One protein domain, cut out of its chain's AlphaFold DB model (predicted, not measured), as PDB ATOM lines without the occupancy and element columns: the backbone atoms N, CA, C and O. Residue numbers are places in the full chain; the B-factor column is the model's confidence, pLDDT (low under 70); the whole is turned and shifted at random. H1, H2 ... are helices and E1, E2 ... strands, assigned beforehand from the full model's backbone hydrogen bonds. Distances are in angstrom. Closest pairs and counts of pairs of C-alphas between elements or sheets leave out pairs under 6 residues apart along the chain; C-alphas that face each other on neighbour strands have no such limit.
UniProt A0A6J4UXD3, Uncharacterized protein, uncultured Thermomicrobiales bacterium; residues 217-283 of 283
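AT A GLANCE: This is residues 217 to 283 of the 283 residues of an uncharacterized protein of uncultured Thermomicrobiales bacterium (UniProt A0A6J4UXD3). Two small two-stranded hairpins lie toward opposite ends of the longest axis, with helix H1 between them; at one end H1 and the short helix H2 make a corner beside hairpin E1 and E2, and hairpin E3 and E4 makes the other end. The last residues fold back into the middle, where residues 281 to 282 pair with residues 217 to 218 of E1. The printed part has 67 residues, with four named strands and then two named helices in the order E1 E2 E3 E4 H1 H2. Each hairpin is its own antiparallel sheet, E1 - E2 and E3 - E4, and the class is mixed, helices and strands. The whole is compact, with a radius of gyration of the C-alphas of 12.5 A and spans of 37 by 27 by 17 A.

HOW THE PARTS SIT: E1, residues 217 to 221, and E2, residues 226 to 232, form a hairpin of antiparallel strands at 154 degrees; N 219 and O 228 are 2.9 A apart, and N 230 and O 217 are 2.8 A apart, both within hydrogen-bond range. E3, residues 240 to 243, and E4, residues 248 to 251, form the second hairpin, antiparallel at 132 degrees, with N 241 and O 250 within hydrogen-bond range at 2.7 A. E1 and E3 are apart. H1, residues 257 to 267, comes closest to E4 with the C-alphas of Arg 257 and Pro 251, 7.0 A apart, and closest to E1 with those of Cys 264 and Cys 217, 5.7 A apart. H2, residues 269 to 275, and H1 touch only at the corner, about perpendicular at 80 degrees, with the C-alphas of Asn 265 and Cys 271 closest at 5.2 A. The closest C-alphas of H2 and E2, those of Arg 270 and Met 230, are 7.3 A apart. In H1 every O i to N i+4 pair is within hydrogen-bond range; in H2, 2 of 3 are.

IN THESE COORDINATES: E1 begins at C-alpha 217, (203.378, 214.150, 278.184), and is 13.1 A long. E2 measures 17.2 A, E3 9.2 A and E4 10.2 A. H1 runs 15.4 A from C-alpha 257 at (204.072, 218.219, 289.010). H2 is 9.9 A long and ends at C-alpha 275, (215.962, 210.822, 275.333).

THE WHOLE: The two C-alphas farthest apart, those of Trp 244 and Asp 273, are 37.4 A apart, while the first and last printed C-alphas, those of Cys 217 and Gly 283, are 6.0 A apart. The printed part has no cut, and no link between named elements is long. Residue 283 is the chain's last. The mean pLDDT of the printed part is 88.4; residues 223 to 225 and 276 to 278 are under 70.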
ATOM      1  N   CYS A 217     201.958 214.021 277.944       94.81
ATOM      2  CA  CYS A 217     203.378 214.150 278.184       94.81
ATOM      3  C   CYS A 217     204.012 214.806 276.967       94.81
ATOM      4  O   CYS A 217     203.775 214.401 275.828       94.81
ATOM      5  N   TRP A 218     204.863 215.791 277.202       92.94
ATOM      6  CA  TRP A 218     205.573 216.513 276.161       92.94
ATOM      7  C   TRP A 218     207.065 216.573 276.474       92.94
ATOM      8  O   TRP A 218     207.503 216.299 277.591       92.94
ATOM      9  N   ARG A 219     207.869 216.925 275.473       90.31
ATOM     10  CA  ARG A 219     209.294 217.225 275.648       90.31
ATOM     11  C   ARG A 219     209.637 218.573 275.014       90.31
ATOM     12  O   ARG A 219     209.049 218.903 273.983       90.31
ATOM     13  N   PRO A 220     210.609 219.325 275.539       85.62
ATOM     14  CA  PRO A 220     211.083 220.533 274.876       85.62
ATOM     15  C   PRO A 220     211.839 220.179 273.587       85.62
ATOM     16  O   PRO A 220     212.655 219.251 273.549       85.62
ATOM     17  N   SER A 221     211.595 220.924 272.507       80.88
ATOM     18  CA  SER A 221     212.339 220.773 271.255       80.88
ATOM     19  C   SER A 221     213.506 221.755 271.159       80.88
ATOM     20  O   SER A 221     213.344 222.913 270.766       80.88
ATOM     21  N   GLY A 222     214.714 221.278 271.466       74.81
ATOM     22  CA  GLY A 222     215.943 222.051 271.268       74.81
ATOM     23  C   GLY A 222     215.993 223.352 272.091       74.81
ATOM     24  O   GLY A 222     215.346 223.438 273.130       74.81
ATOM     25  N   PRO A 223     216.756 224.372 271.648       69.81
ATOM     26  CA  PRO A 223     216.997 225.595 272.424       69.81
ATOM     27  C   PRO A 223     215.789 226.541 272.510       69.81
ATOM     28  O   PRO A 223     215.880 227.563 273.180       69.81
ATOM     29  N   PHE A 224     214.690 226.236 271.815       59.25
ATOM     30  CA  PHE A 224     213.495 227.082 271.751       59.25
ATOM     31  C   PHE A 224     212.334 226.556 272.603       59.25
ATOM     32  O   PHE A 224     211.256 227.134 272.552       59.25
ATOM     33  N   GLU A 225     212.535 225.450 273.333       69.62
ATOM     34  CA  GLU A 225     211.578 224.871 274.292       69.62
ATOM     35  C   GLU A 225     210.156 224.624 273.758       69.62
ATOM     36  O   GLU A 225     209.234 224.417 274.539       69.62
ATOM     37  N   VAL A 226     209.965 224.560 272.433       76.69
ATOM     38  CA  VAL A 226     208.644 224.275 271.856       76.69
ATOM     39  C   VAL A 226     208.200 222.880 272.315       76.69
ATOM     40  O   VAL A 226     208.938 221.913 272.081       76.69
ATOM     41  N   PRO A 227     207.029 222.746 272.963       83.81
ATOM     42  CA  PRO A 227     206.542 221.456 273.421       83.81
ATOM     43  C   PRO A 227     206.262 220.526 272.240       83.81
ATOM     44  O   PRO A 227     205.453 220.831 271.367       83.81
ATOM     45  N   ILE A 228     206.925 219.370 272.206       87.69
ATOM     46  CA  ILE A 228     206.565 218.270 271.311       87.69
ATOM     47  C   ILE A 228     205.705 217.294 272.111       87.69
ATOM     48  O   ILE A 228     206.237 216.689 273.048       87.69
ATOM     49  N   PRO A 229     204.425 217.099 271.745       89.94
ATOM     50  CA  PRO A 229     203.595 216.084 272.374       89.94
ATOM     51  C   PRO A 229     204.180 214.698 272.095       89.94
ATOM     52  O   PRO A 229     204.602 214.386 270.975       89.94
ATOM     53  N   MET A 230     204.231 213.875 273.134       91.62
ATOM     54  CA  MET A 230     204.799 212.533 273.090       91.62
ATOM     55  C   MET A 230     203.684 211.504 273.009       91.62
ATOM     56  O   MET A 230     203.502 210.884 271.963       91.62
ATOM     57  N   GLU A 231     202.951 211.343 274.107       93.44
ATOM     58  CA  GLU A 231     201.804 210.450 274.259       93.44
ATOM     59  C   GLU A 231     200.876 211.035 275.344       93.44
ATOM     60  O   GLU A 231     201.345 211.848 276.154       93.44
ATOM     61  N   PRO A 232     199.595 210.622 275.398       95.94
ATOM     62  CA  PRO A 232     198.690 211.012 276.476       95.94
ATOM     63  C   PRO A 232     199.258 210.690 277.860       95.94
ATOM     64  O   PRO A 232     199.962 209.690 278.039       95.94
ATOM     65  N   LEU A 233     198.914 211.512 278.852       95.56
ATOM     66  CA  LEU A 233     199.386 211.358 280.223       95.56
ATOM     67  C   LEU A 233     199.013 209.963 280.762       95.56
ATOM     68  O   LEU A 233     197.833 209.582 280.743       95.56
ATOM     69  N   PRO A 234     199.978 209.173 281.271       94.94
ATOM     70  CA  PRO A 234     199.676 207.868 281.831       94.94
ATOM     71  C   PRO A 234     198.675 207.976 282.986       94.94
ATOM     72  O   PRO A 234     198.842 208.761 283.919       94.94
ATOM     73  N   GLY A 235     197.618 207.164 282.953       92.94
ATOM     74  CA  GLY A 235     196.495 207.257 283.898       92.94
ATOM     75  C   GLY A 235     195.408 208.273 283.529       92.94
ATOM     76  O   GLY A 235     194.428 208.365 284.262       92.94
ATOM     77  N   GLY A 236     195.529 208.955 282.388       92.62
ATOM     78  CA  GLY A 236     194.513 209.857 281.849       92.62
ATOM     79  C   GLY A 236     194.652 211.304 282.322       92.62
ATOM     80  O   GLY A 236     195.646 211.679 282.938       92.62
ATOM     81  N   ARG A 237     193.632 212.111 282.000       92.50
ATOM     82  CA  ARG A 237     193.544 213.538 282.343       92.50
ATOM     83  C   ARG A 237     193.631 213.743 283.854       92.50
ATOM     84  O   ARG A 237     192.909 213.089 284.605       92.50
ATOM     85  N   VAL A 238     194.445 214.704 284.273       91.69
ATOM     86  CA  VAL A 238     194.567 215.135 285.669       91.69
ATOM     87  C   VAL A 238     194.068 216.566 285.777       91.69
ATOM     88  O   VAL A 238     194.634 217.469 285.162       91.69
ATOM     89  N   GLY A 239     193.008 216.769 286.559       90.69
ATOM     90  CA  GLY A 239     192.503 218.101 286.868       90.69
ATOM     91  C   GLY A 239     193.568 218.955 287.554       90.69
ATOM     92  O   GLY A 239     194.314 218.479 288.417       90.69
ATOM     93  N   MET A 240     193.631 220.221 287.159       91.06
ATOM     94  CA  MET A 240     194.467 221.230 287.796       91.06
ATOM     95  C   MET A 240     193.562 222.183 288.567       91.06
ATOM     96  O   MET A 240     192.446 222.457 288.159       91.06
ATOM     97  N   CYS A 241     194.043 222.641 289.710       91.50
ATOM     98  CA  CYS A 241     193.329 223.480 290.648       91.50
ATOM     99  C   CYS A 241     194.176 224.713 290.944       91.50
ATOM    100  O   CYS A 241     195.406 224.633 291.071       91.50
ATOM    101  N   TRP A 242     193.506 225.847 291.123       93.19
ATOM    102  CA  TRP A 242     194.152 227.070 291.572       93.19
ATOM    103  C   TRP A 242     194.717 226.911 292.991       93.19
ATOM    104  O   TRP A 242     193.983 226.634 293.945       93.19
ATOM    105  N   SER A 243     196.027 227.109 293.135       91.12
ATOM    106  CA  SER A 243     196.730 227.143 294.417       91.12
ATOM    107  C   SER A 243     196.940 228.588 294.852       91.12
ATOM    108  O   SER A 243     197.672 229.344 294.214       91.12
ATOM    109  N   TRP A 244     196.339 228.978 295.977       84.56
ATOM    110  CA  TRP A 244     196.539 230.310 296.560       84.56
ATOM    111  C   TRP A 244     197.916 230.475 297.215       84.56
ATOM    112  O   TRP A 244     198.364 231.604 297.401       84.56
ATOM    113  N   SER A 245     198.594 229.380 297.583       86.69
ATOM    114  CA  SER A 245     199.961 229.445 298.115       86.69
ATOM    115  C   SER A 245     200.982 229.700 297.015       86.69
ATOM    116  O   SER A 245     201.936 230.446 297.231       86.69
ATOM    117  N   ASP A 246     200.760 229.114 295.840       89.81
ATOM    118  CA  ASP A 246     201.689 229.211 294.713       89.81
ATOM    119  C   ASP A 246     201.292 230.311 293.721       89.81
ATOM    120  O   ASP A 246     202.097 230.690 292.872       89.81
ATOM    121  N   TYR A 247     200.070 230.843 293.849       91.81
ATOM    122  CA  TYR A 247     199.416 231.696 292.857       91.81
ATOM    123  C   TYR A 247     199.523 231.100 291.454       91.81
ATOM    124  O   TYR A 247     199.993 231.759 290.527       91.81
ATOM    125  N   GLY A 248     199.126 229.837 291.312       93.94
ATOM    126  CA  GLY A 248     199.229 229.124 290.048       93.94
ATOM    127  C   GLY A 248     198.489 227.796 290.039       93.94
ATOM    128  O   GLY A 248     197.954 227.345 291.054       93.94
ATOM    129  N   CYS A 249     198.474 227.167 288.872       93.88
ATOM    130  CA  CYS A 249     197.806 225.891 288.665       93.88
ATOM    131  C   CYS A 249     198.643 224.708 289.171       93.88
ATOM    132  O   CYS A 249     199.786 224.493 288.756       93.88
ATOM    133  N   THR A 250     198.041 223.894 290.037       92.81
ATOM    134  CA  THR A 250     198.653 222.687 290.621       92.81
ATOM    135  C   THR A 250     197.710 221.492 290.505       92.81
ATOM    136  O   THR A 250     196.503 221.702 290.457       92.81
ATOM    137  N   PRO A 251     198.196 220.240 290.463       92.94
ATOM    138  CA  PRO A 251     197.299 219.088 290.380       92.94
ATOM    139  C   PRO A 251     196.315 219.019 291.556       92.94
ATOM    140  O   PRO A 251     196.714 219.092 292.721       92.94
ATOM    141  N   CYS A 252     195.026 218.839 291.256       89.44
ATOM    142  CA  CYS A 252     193.949 218.831 292.256       89.44
ATOM    143  C   CYS A 252     194.064 217.695 293.281       89.44
ATOM    144  O   CYS A 252     193.550 217.792 294.395       89.44
ATOM    145  N   ASP A 253     194.746 216.602 292.929       89.56
ATOM    146  CA  ASP A 253     194.935 215.449 293.811       89.56
ATOM    147  C   ASP A 253     196.050 215.648 294.855       89.56
ATOM    148  O   ASP A 253     196.373 214.728 295.611       89.56
ATOM    149  N   GLY A 254     196.634 216.850 294.909       88.75
ATOM    150  CA  GLY A 254     197.668 217.239 295.864       88.75
ATOM    151  C   GLY A 254     199.055 216.688 295.537       88.75
ATOM    152  O   GLY A 254     199.998 216.906 296.301       88.75
ATOM    153  N   ARG A 255     199.217 215.974 294.418       92.94
ATOM    154  CA  ARG A 255     200.534 215.526 293.965       92.94
ATOM    155  C   ARG A 255     201.249 216.669 293.258       92.94
ATOM    156  O   ARG A 255     200.661 217.422 292.492       92.94
ATOM    157  N   GLY A 256     202.552 216.795 293.490       92.44
ATOM    158  CA  GLY A 256     203.361 217.785 292.781       92.44
ATOM    159  C   GLY A 256     203.531 217.431 291.299       92.44
ATOM    160  O   GLY A 256     203.505 216.258 290.929       92.44
ATOM    161  N   ARG A 257     203.805 218.430 290.449       91.81
ATOM    162  CA  ARG A 257     204.072 218.219 289.010       91.81
ATOM    163  C   ARG A 257     205.217 217.223 288.754       91.81
ATOM    164  O   ARG A 257     205.157 216.464 287.794       91.81
ATOM    165  N   GLY A 258     206.204 217.154 289.654       94.44
ATOM    166  CA  GLY A 258     207.291 216.169 289.597       94.44
ATOM    167  C   GLY A 258     206.802 214.717 289.551       94.44
ATOM    168  O   GLY A 258     207.302 213.946 288.746       94.44
ATOM    169  N   TYR A 259     205.750 214.376 290.302       95.75
ATOM    170  CA  TYR A 259     205.150 213.037 290.258       95.75
ATOM    171  C   TYR A 259     204.661 212.678 288.848       95.75
ATOM    172  O   TYR A 259     204.889 211.572 288.366       95.75
ATOM    173  N   TYR A 260     204.003 213.615 288.165       96.00
ATOM    174  CA  TYR A 260     203.482 213.390 286.817       96.00
ATOM    175  C   TYR A 260     204.586 213.369 285.762       96.00
ATOM    176  O   TYR A 260     204.536 212.546 284.850       96.00
ATOM    177  N   ASN A 261     205.624 214.190 285.928       95.06
ATOM    178  CA  ASN A 261     206.827 214.104 285.102       95.06
ATOM    179  C   ASN A 261     207.492 212.727 285.250       95.06
ATOM    180  O   ASN A 261     207.843 212.108 284.248       95.06
ATOM    181  N   ASP A 262     207.607 212.198 286.472       95.06
ATOM    182  CA  ASP A 262     208.157 210.859 286.705       95.06
ATOM    183  C   ASP A 262     207.313 209.786 286.011       95.06
ATOM    184  O   ASP A 262     207.860 208.851 285.428       95.06
ATOM    185  N   ARG A 263     205.981 209.919 286.005       95.12
ATOM    186  CA  ARG A 263     205.112 209.006 285.244       95.12
ATOM    187  C   ARG A 263     205.360 209.095 283.744       95.12
ATOM    188  O   ARG A 263     205.508 208.054 283.110       95.12
ATOM    189  N   CYS A 264     205.475 210.303 283.189       95.56
ATOM    190  CA  CYS A 264     205.841 210.486 281.785       95.56
ATOM    191  C   CYS A 264     207.163 209.777 281.454       95.56
ATOM    192  O   CYS A 264     207.222 209.006 280.500       95.56
ATOM    193  N   ASN A 265     208.211 209.985 282.254       93.75
ATOM    194  CA  ASN A 265     209.533 209.409 281.986       93.75
ATOM    195  C   ASN A 265     209.583 207.884 282.208       93.75
ATOM    196  O   ASN A 265     210.280 207.188 281.476       93.75
ATOM    197  N   ASN A 266     208.816 207.338 283.156       93.75
ATOM    198  CA  ASN A 266     208.842 205.904 283.461       93.75
ATOM    199  C   ASN A 266     207.923 205.065 282.563       93.75
ATOM    200  O   ASN A 266     208.295 203.958 282.157       93.75
ATOM    201  N   GLU A 267     206.724 205.564 282.257       94.75
ATOM    202  CA  GLU A 267     205.676 204.784 281.588       94.75
ATOM    203  C   GLU A 267     205.690 204.969 280.064       94.75
ATOM    204  O   GLU A 267     205.403 204.015 279.339       94.75
ATOM    205  N   ILE A 268     206.113 206.131 279.551       93.00
ATOM    206  CA  ILE A 268     206.198 206.360 278.103       93.00
ATOM    207  C   ILE A 268     207.542 205.871 277.583       93.00
ATOM    208  O   ILE A 268     208.599 206.462 277.823       93.00
ATOM    209  N   LYS A 269     207.496 204.792 276.795       92.38
ATOM    210  CA  LYS A 269     208.681 204.164 276.193       92.38
ATOM    211  C   LYS A 269     209.528 205.172 275.423       92.38
ATOM    212  O   LYS A 269     210.750 205.130 275.509       92.38
ATOM    213  N   ARG A 270     208.878 206.073 274.685       89.31
ATOM    214  CA  ARG A 270     209.558 207.088 273.885       89.31
ATOM    215  C   ARG A 270     210.342 208.080 274.748       89.31
ATOM    216  O   ARG A 270     211.474 208.397 274.414       89.31
ATOM    217  N   CYS A 271     209.776 208.506 275.876       88.62
ATOM    218  CA  CYS A 271     210.454 209.363 276.846       88.62
ATOM    219  C   CYS A 271     211.687 208.671 277.434       88.62
ATOM    220  O   CYS A 271     212.784 209.216 277.376       88.62
ATOM    221  N   ARG A 272     211.517 207.431 277.900       88.44
ATOM    222  CA  ARG A 272     212.573 206.652 278.554       88.44
ATOM    223  C   ARG A 272     213.720 206.249 277.625       88.44
ATOM    224  O   ARG A 272     214.887 206.384 277.979       88.44
ATOM    225  N   ASP A 273     213.389 205.698 276.458       85.88
ATOM    226  CA  ASP A 273     214.360 204.988 275.623       85.88
ATOM    227  C   ASP A 273     215.060 205.916 274.611       85.88
ATOM    228  O   ASP A 273     216.198 205.643 274.231       85.88
ATOM    229  N   GLU A 274     214.401 206.988 274.143       83.69
ATOM    230  CA  GLU A 274     214.952 207.858 273.086       83.69
ATOM    231  C   GLU A 274     215.733 209.062 273.627       83.69
ATOM    232  O   GLU A 274     216.625 209.557 272.934       83.69
ATOM    233  N   PHE A 275     215.430 209.542 274.840       77.56
ATOM    234  CA  PHE A 275     215.962 210.822 275.333       77.56
ATOM    235  C   PHE A 275     216.825 210.715 276.597       77.56
ATOM    236  O   PHE A 275     217.536 211.665 276.918       77.56
ATOM    237  N   GLY A 276     216.840 209.562 277.271       65.25
ATOM    238  CA  GLY A 276     217.451 209.433 278.595       65.25
ATOM    239  C   GLY A 276     216.572 210.057 279.683       65.25
ATOM    240  O   GLY A 276     215.474 210.527 279.409       65.25
ATOM    241  N   ASP A 277     217.038 210.045 280.927       65.44
ATOM    242  CA  ASP A 277     216.253 210.423 282.110       65.44
ATOM    243  C   ASP A 277     216.781 211.743 282.716       65.44
ATOM    244  O   ASP A 277     218.009 211.877 282.817       65.44
ATOM    245  N   PRO A 278     215.941 212.697 283.182       69.44
ATOM    246  CA  PRO A 278     214.536 212.975 282.841       69.44
ATOM    247  C   PRO A 278     214.398 214.119 281.805       69.44
ATOM    248  O   PRO A 278     214.981 215.191 281.980       69.44
ATOM    249  N   TRP A 279     213.592 213.923 280.745       85.88
ATOM    250  CA  TRP A 279     213.405 214.917 279.659       85.88
ATOM    251  C   TRP A 279     211.952 215.147 279.216       85.88
ATOM    252  O   TRP A 279     211.701 216.057 278.421       85.88
ATOM    253  N   CYS A 280     210.998 214.349 279.702       92.00
ATOM    254  CA  CYS A 280     209.575 214.570 279.459       92.00
ATOM    255  C   CYS A 280     208.878 215.211 280.663       92.00
ATOM    256  O   CYS A 280     209.209 214.932 281.818       92.00
ATOM    257  N   PHE A 281     207.871 216.026 280.371       92.94
ATOM    258  CA  PHE A 281     207.087 216.793 281.329       92.94
ATOM    259  C   PHE A 281     205.597 216.559 281.093       92.94
ATOM    260  O   PHE A 281     205.175 216.352 279.959       92.94
ATOM    261  N   ALA A 282     204.806 216.597 282.160       92.44
ATOM    262  CA  ALA A 282     203.355 216.617 282.060       92.44
ATOM    263  C   ALA A 282     202.872 218.039 281.737       92.44
ATOM    264  O   ALA A 282     203.337 219.015 282.350       92.44
ATOM    265  N   GLY A 283     201.950 218.146 280.781       88.19
ATOM    266  CA  GLY A 283     201.363 219.392 280.295       88.19
ATOM    267  C   GLY A 283     199.922 219.225 279.866       88.19
ATOM    268  O   GLY A 283     199.480 218.072 279.644       88.19
TER     269      GLY A 283